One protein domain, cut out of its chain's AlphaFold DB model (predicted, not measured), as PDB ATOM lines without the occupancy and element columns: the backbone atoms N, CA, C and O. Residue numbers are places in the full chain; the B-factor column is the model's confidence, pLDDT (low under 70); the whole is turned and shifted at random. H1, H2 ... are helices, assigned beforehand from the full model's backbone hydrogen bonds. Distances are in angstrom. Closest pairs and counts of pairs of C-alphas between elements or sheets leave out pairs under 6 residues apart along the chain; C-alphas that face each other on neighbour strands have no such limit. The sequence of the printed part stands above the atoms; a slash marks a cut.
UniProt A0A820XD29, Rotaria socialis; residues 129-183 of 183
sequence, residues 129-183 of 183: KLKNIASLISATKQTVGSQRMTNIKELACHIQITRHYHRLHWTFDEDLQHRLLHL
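AT A GLANCE: This is residues 129 to 183 of the 183 residues of a protein of Rotaria socialis (UniProt A0A820XD29). A lopsided helical hairpin opens as a V: the short helix H1 and the first part of the much longer H2 meet beside their link, and residues 160 to 183 stick out as a free arm that makes most of the length. The printed part has 55 residues with two named helices, H1 then H2, and no named strand; its class is all helix. It is extended, with a radius of gyration of the C-alphas of 17.7 A and spans of 57 by 19 by 12 A.

IN THESE COORDINATES: H1 holds residues 130 to 142, 18.6 A long, from C-alpha 130 at (107.258, -2.663, 13.022). H2 holds residues 146 to 180, 51.7 A long, ending with C-alpha 180 at (93.072, -24.797, 36.212).

HOW THE PARTS SIT: H1 and H2 form a helical hairpin over a tight link of 3 residues. H2 touches H1 with residues 148 to 155 alone; the closest C-alphas, of Thr 140 and Arg 148, are 5.6 A apart. They run opposite ways at a steep tilt of 39 degrees. In H1 and H2 every O i to N i+4 pair is within hydrogen-bond range.

THE WHOLE: The C-alphas farthest apart, of Gly 145 and Leu 183, are 58.1 A apart. The printed part has no cut. Residues 174 and 182 to 183 have pLDDT under 70.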
ATOM      1  N   LYS A 129     106.195  -0.099  16.467       71.56
ATOM      2  CA  LYS A 129     106.507   0.465  15.145       71.56
ATOM      3  C   LYS A 129     107.310  -0.547  14.321       71.56
ATOM      4  O   LYS A 129     108.496  -0.357  14.072       71.56
ATOM      5  N   LEU A 130     106.656  -1.615  13.865       74.25
ATOM      6  CA  LEU A 130     107.258  -2.663  13.022       74.25
ATOM      7  C   LEU A 130     107.950  -2.094  11.774       74.25
ATOM      8  O   LEU A 130     109.009  -2.576  11.384       74.25
ATOM      9  N   LYS A 131     107.410  -1.012  11.199       77.06
ATOM     10  CA  LYS A 131     108.052  -0.285  10.093       77.06
ATOM     11  C   LYS A 131     109.424   0.269  10.467       77.06
ATOM     12  O   LYS A 131     110.333   0.174   9.655       77.06
ATOM     13  N   ASN A 132     109.575   0.793  11.685       78.50
ATOM     14  CA  ASN A 132     110.843   1.336  12.167       78.50
ATOM     15  C   ASN A 132     111.874   0.221  12.357       78.50
ATOM     16  O   ASN A 132     113.033   0.390  11.992       78.50
ATOM     17  N   ILE A 133     111.450  -0.939  12.868       81.19
ATOM     18  CA  ILE A 133     112.323  -2.111  13.015       81.19
ATOM     19  C   ILE A 133     112.739  -2.631  11.634       81.19
ATOM     20  O   ILE A 133     113.921  -2.850  11.382       81.19
ATOM     21  N   ALA A 134     111.794  -2.766  10.700       83.06
ATOM     22  CA  ALA A 134     112.080  -3.207   9.336       83.06
ATOM     23  C   ALA A 134     113.011  -2.233   8.588       83.06
ATOM     24  O   ALA A 134     113.929  -2.667   7.881       83.06
ATOM     25  N   SER A 135     112.827  -0.921   8.770       83.19
ATOM     26  CA  SER A 135     113.730   0.088   8.213       83.19
ATOM     27  C   SER A 135     115.097   0.066   8.887       83.19
ATOM     28  O   SER A 135     116.093   0.203   8.189       83.19
ATOM     29  N   LEU A 136     115.173  -0.172  10.202       83.75
ATOM     30  CA  LEU A 136     116.437  -0.292  10.932       83.75
ATOM     31  C   LEU A 136     117.232  -1.516  10.465       83.75
ATOM     32  O   LEU A 136     118.427  -1.408  10.203       83.75
ATOM     33  N   ILE A 137     116.576  -2.664  10.268       84.31
ATOM     34  CA  ILE A 137     117.197  -3.870   9.693       84.31
ATOM     35  C   ILE A 137     117.727  -3.576   8.284       84.31
ATOM     36  O   ILE A 137     118.854  -3.941   7.947       84.31
ATOM     37  N   SER A 138     116.929  -2.892   7.463       85.94
ATOM     38  CA  SER A 138     117.309  -2.538   6.092       85.94
ATOM     39  C   SER A 138     118.472  -1.541   6.052       85.94
ATOM     40  O   SER A 138     119.405  -1.728   5.274       85.94
ATOM     41  N   ALA A 139     118.466  -0.537   6.931       85.31
ATOM     42  CA  ALA A 139     119.556   0.420   7.095       85.31
ATOM     43  C   ALA A 139     120.835  -0.274   7.582       85.31
ATOM     44  O   ALA A 139     121.907  -0.054   7.028       85.31
ATOM     45  N   THR A 140     120.717  -1.198   8.540       87.19
ATOM     46  CA  THR A 140     121.843  -1.999   9.052       87.19
ATOM     47  C   THR A 140     122.519  -2.805   7.946       87.19
ATOM     48  O   THR A 140     123.744  -2.912   7.940       87.19
ATOM     49  N   LYS A 141     121.746  -3.347   6.991       86.00
ATOM     50  CA  LYS A 141     122.291  -4.068   5.827       86.00
ATOM     51  C   LYS A 141     123.102  -3.169   4.888       86.00
ATOM     52  O   LYS A 141     124.015  -3.672   4.245       86.00
ATOM     53  N   GLN A 142     122.767  -1.881   4.796       87.06
ATOM     54  CA  GLN A 142     123.425  -0.932   3.890       87.06
ATOM     55  C   GLN A 142     124.610  -0.200   4.542       87.06
ATOM     56  O   GLN A 142     125.515   0.246   3.846       87.06
ATOM     57  N   THR A 143     124.637  -0.084   5.872       85.69
ATOM     58  CA  THR A 143     125.718   0.592   6.611       85.69
ATOM     59  C   THR A 143     126.920  -0.318   6.900       85.69
ATOM     60  O   THR A 143     126.747  -1.483   7.256       85.69
ATOM     61  N   VAL A 144     128.145   0.225   6.842       84.19
ATOM     62  CA  VAL A 144     129.411  -0.469   7.176       84.19
ATOM     63  C   VAL A 144     130.143   0.275   8.307       84.19
ATOM     64  O   VAL A 144     129.953   1.476   8.490       84.19
ATOM     65  N   GLY A 145     130.968  -0.425   9.094       85.31
ATOM     66  CA  GLY A 145     131.816   0.181  10.132       85.31
ATOM     67  C   GLY A 145     131.088   0.499  11.447       85.31
ATOM     68  O   GLY A 145     130.224  -0.262  11.884       85.31
ATOM     69  N   SER A 146     131.450   1.614  12.095       81.62
ATOM     70  CA  SER A 146     130.963   1.995  13.438       81.62
ATOM     71  C   SER A 146     129.435   2.153  13.511       81.62
ATOM     72  O   SER A 146     128.797   1.627  14.423       81.62
ATOM     73  N   GLN A 147     128.819   2.760  12.488       83.56
ATOM     74  CA  GLN A 147     127.366   2.962  12.426       83.56
ATOM     75  C   GLN A 147     126.586   1.636  12.415       83.56
ATOM     76  O   GLN A 147     125.526   1.525  13.032       83.56
ATOM     77  N   ARG A 148     127.135   0.597  11.768       86.94
ATOM     78  CA  ARG A 148     126.540  -0.745  11.752       86.94
ATOM     79  C   ARG A 148     126.512  -1.350  13.154       86.94
ATOM     80  O   ARG A 148     125.528  -1.987  13.515       86.94
ATOM     81  N   MET A 149     127.561  -1.138  13.949       85.94
ATOM     82  CA  MET A 149     127.642  -1.654  15.318       85.94
ATOM     83  C   MET A 149     126.591  -1.007  16.229       85.94
ATOM     84  O   MET A 149     125.969  -1.700  17.032       85.94
ATOM     85  N   THR A 150     126.347   0.296  16.074       87.00
ATOM     86  CA  THR A 150     125.288   1.012  16.802       87.00
ATOM     87  C   THR A 150     123.902   0.484  16.431       87.00
ATOM     88  O   THR A 150     123.145   0.105  17.321       87.00
ATOM     89  N   ASN A 151     123.610   0.337  15.133       88.31
ATOM     90  CA  ASN A 151     122.322  -0.193  14.672       88.31
ATOM     91  C   ASN A 151     122.098  -1.651  15.121       88.31
ATOM     92  O   ASN A 151     120.987  -2.024  15.492       88.31
ATOM     93  N   ILE A 152     123.153  -2.480  15.134       89.25
ATOM     94  CA  ILE A 152     123.088  -3.860  15.643       89.25
ATOM     95  C   ILE A 152     122.782  -3.878  17.143       89.25
ATOM     96  O   ILE A 152     121.969  -4.694  17.572       89.25
ATOM     97  N   LYS A 153     123.394  -2.996  17.946       91.38
ATOM     98  CA  LYS A 153     123.107  -2.896  19.388       91.38
ATOM     99  C   LYS A 153     121.660  -2.487  19.648       91.38
ATOM    100  O   LYS A 153     120.998  -3.087  20.491       91.38
ATOM    101  N   GLU A 154     121.160  -1.506  18.902       87.50
ATOM    102  CA  GLU A 154     119.770  -1.056  18.997       87.50
ATOM    103  C   GLU A 154     118.787  -2.173  18.604       87.50
ATOM    104  O   GLU A 154     117.835  -2.461  19.332       87.50
ATOM    105  N   LEU A 155     119.074  -2.897  17.518       89.38
ATOM    106  CA  LEU A 155     118.290  -4.058  17.100       89.38
ATOM    107  C   LEU A 155     118.321  -5.187  18.147       89.38
ATOM    108  O   LEU A 155     117.286  -5.784  18.447       89.38
ATOM    109  N   ALA A 156     119.494  -5.475  18.713       90.56
ATOM    110  CA  ALA A 156     119.664  -6.500  19.739       90.56
ATOM    111  C   ALA A 156     118.846  -6.175  20.994       90.56
ATOM    112  O   ALA A 156     118.171  -7.061  21.518       90.56
ATOM    113  N   CYS A 157     118.821  -4.906  21.417       87.94
ATOM    114  CA  CYS A 157     117.978  -4.439  22.517       87.94
ATOM    115  C   CYS A 157     116.492  -4.743  22.253       87.94
ATOM    116  O   CYS A 157     115.824  -5.365  23.082       87.94
ATOM    117  N   HIS A 158     115.986  -4.413  21.061       85.12
ATOM    118  CA  HIS A 158     114.600  -4.707  20.681       85.12
ATOM    119  C   HIS A 158     114.268  -6.208  20.679       85.12
ATOM    120  O   HIS A 158     113.204  -6.608  21.163       85.12
ATOM    121  N   ILE A 159     115.171  -7.052  20.173       87.38
ATOM    122  CA  ILE A 159     114.982  -8.512  20.164       87.38
ATOM    123  C   ILE A 159     114.991  -9.061  21.593       87.38
ATOM    124  O   ILE A 159     114.174  -9.915  21.935       87.38
ATOM    125  N   GLN A 160     115.885  -8.560  22.441       89.56
ATOM    126  CA  GLN A 160     116.035  -9.019  23.816       89.56
ATOM    127  C   GLN A 160     114.813  -8.662  24.670       89.56
ATOM    128  O   GLN A 160     114.319  -9.516  25.405       89.56
ATOM    129  N   ILE A 161     114.262  -7.457  24.489       85.44
ATOM    130  CA  ILE A 161     112.989  -7.047  25.096       85.44
ATOM    131  C   ILE A 161     111.861  -7.974  24.626       85.44
ATOM    132  O   ILE A 161     111.156  -8.550  25.452       85.44
ATOM    133  N   THR A 162     111.729  -8.193  23.315       82.75
ATOM    134  CA  THR A 162     110.687  -9.073  22.755       82.75
ATOM    135  C   THR A 162     110.795 -10.502  23.293       82.75
ATOM    136  O   THR A 162     109.798 -11.099  23.690       82.75
ATOM    137  N   ARG A 163     112.015 -11.045  23.374       86.38
ATOM    138  CA  ARG A 163     112.284 -12.378  23.931       86.38
ATOM    139  C   ARG A 163     111.925 -12.461  25.415       86.38
ATOM    140  O   ARG A 163     111.434 -13.499  25.853       86.38
ATOM    141  N   HIS A 164     112.169 -11.399  26.182       87.06
ATOM    142  CA  HIS A 164     111.796 -11.336  27.594       87.06
ATOM    143  C   HIS A 164     110.271 -11.338  27.775       87.06
ATOM    144  O   HIS A 164     109.762 -12.158  28.535       87.06
ATOM    145  N   TYR A 165     109.543 -10.519  27.008       80.88
ATOM    146  CA  TYR A 165     108.074 -10.521  26.999       80.88
ATOM    147  C   TYR A 165     107.495 -11.876  26.588       80.88
ATOM    148  O   TYR A 165     106.600 -12.389  27.251       80.88
ATOM    149  N   HIS A 166     108.035 -12.487  25.532       81.44
ATOM    150  CA  HIS A 166     107.598 -13.808  25.084       81.44
ATOM    151  C   HIS A 166     107.817 -14.872  26.166       81.44
ATOM    152  O   HIS A 166     106.940 -15.694  26.405       81.44
ATOM    153  N   ARG A 167     108.969 -14.846  26.854       84.06
ATOM    154  CA  ARG A 167     109.243 -15.770  27.961       84.06
ATOM    155  C   ARG A 167     108.232 -15.598  29.096       84.06
ATOM    156  O   ARG A 167     107.704 -16.602  29.546       84.06
ATOM    157  N   LEU A 168     107.959 -14.361  29.515       81.06
ATOM    158  CA  LEU A 168     106.998 -14.065  30.584       81.06
ATOM    159  C   LEU A 168     105.582 -14.544  30.246       81.06
ATOM    160  O   LEU A 168     104.895 -15.091  31.105       81.06
ATOM    161  N   HIS A 169     105.157 -14.369  28.994       77.31
ATOM    162  CA  HIS A 169     103.827 -14.780  28.555       77.31
ATOM    163  C   HIS A 169     103.671 -16.307  28.514       77.31
ATOM    164  O   HIS A 169     102.636 -16.814  28.931       77.31
ATOM    165  N   TRP A 170     104.696 -17.040  28.065       70.38
ATOM    166  CA  TRP A 170     104.687 -18.511  28.082       70.38
ATOM    167  C   TRP A 170     104.721 -19.082  29.499       70.38
ATOM    168  O   TRP A 170     103.990 -20.020  29.791       70.38
ATOM    169  N   THR A 171     105.519 -18.499  30.401       72.81
ATOM    170  CA  THR A 171     105.538 -18.937  31.807       72.81
ATOM    171  C   THR A 171     104.212 -18.674  32.515       72.81
ATOM    172  O   THR A 171     103.801 -19.470  33.348       72.81
ATOM    173  N   PHE A 172     103.524 -17.578  32.178       71.25
ATOM    174  CA  PHE A 172     102.209 -17.274  32.741       71.25
ATOM    175  C   PHE A 172     101.130 -18.260  32.269       71.25
ATOM    176  O   PHE A 172     100.265 -18.628  33.057       71.25
ATOM    177  N   ASP A 173     101.187 -18.705  31.010       70.06
ATOM    178  CA  ASP A 173     100.220 -19.655  30.440       70.06
ATOM    179  C   ASP A 173     100.371 -21.063  31.049       70.06
ATOM    180  O   ASP A 173      99.375 -21.683  31.425       70.06
ATOM    181  N   GLU A 174     101.609 -21.535  31.263       69.50
ATOM    182  CA  GLU A 174     101.857 -22.798  31.980       69.50
ATOM    183  C   GLU A 174     101.360 -22.750  33.432       69.50
ATOM    184  O   GLU A 174     100.706 -23.691  33.888       69.50
ATOM    185  N   ASP A 175     101.602 -21.650  34.152       71.69
ATOM    186  CA  ASP A 175     101.110 -21.469  35.525       71.69
ATOM    187  C   ASP A 175      99.572 -21.418  35.587       71.69
ATOM    188  O   ASP A 175      98.960 -21.909  36.542       71.69
ATOM    189  N   LEU A 176      98.927 -20.834  34.571       74.44
ATOM    190  CA  LEU A 176      97.470 -20.770  34.473       74.44
ATOM    191  C   LEU A 176      96.871 -22.153  34.182       74.44
ATOM    192  O   LEU A 176      95.897 -22.546  34.826       74.44
ATOM    193  N   GLN A 177      97.474 -22.913  33.261       72.56
ATOM    194  CA  GLN A 177      97.075 -24.293  32.974       72.56
ATOM    195  C   GLN A 177      97.249 -25.197  34.197       72.56
ATOM    196  O   GLN A 177      96.341 -25.967  34.514       72.56
ATOM    197  N   HIS A 178      98.358 -25.068  34.932       72.62
ATOM    198  CA  HIS A 178      98.573 -25.830  36.162       72.62
ATOM    199  C   HIS A 178      97.520 -25.511  37.229       72.62
ATOM    200  O   HIS A 178      97.002 -26.420  37.871       72.62
ATOM    201  N   ARG A 179      97.146 -24.236  37.407       76.50
ATOM    202  CA  ARG A 179      96.111 -23.839  38.381       76.50
ATOM    203  C   ARG A 179      94.705 -24.294  37.992       76.50
ATOM    204  O   ARG A 179      93.927 -24.616  38.883       76.50
ATOM    205  N   LEU A 180      94.378 -24.339  36.701       72.25
ATOM    206  CA  LEU A 180      93.072 -24.797  36.212       72.25
ATOM    207  C   LEU A 180      92.903 -26.322  36.270       72.25
ATOM    208  O   LEU A 180      91.781 -26.789  36.396       72.25
ATOM    209  N   LEU A 181      93.991 -27.094  36.210       73.19
ATOM    210  CA  LEU A 181      93.969 -28.560  36.349       73.19
ATOM    211  C   LEU A 181      93.821 -29.045  37.804       73.19
ATOM    212  O   LEU A 181      93.576 -30.228  38.030       73.19
ATOM    213  N   HIS A 182      93.986 -28.151  38.783       69.31
ATOM    214  CA  HIS A 182      93.848 -28.440  40.217       69.31
ATOM    215  C   HIS A 182      92.564 -27.854  40.846       69.31
ATOM    216  O   HIS A 182      92.428 -27.882  42.071       69.31
ATOM    217  N   LEU A 183      91.637 -27.341  40.027       59.56
ATOM    218  CA  LEU A 183      90.276 -26.918  40.392       59.56
ATOM    219  C   LEU A 183      89.253 -27.914  39.838       59.56
ATOM    220  O   LEU A 183      88.250 -28.152  40.545       59.56
TER     221      LEU A 183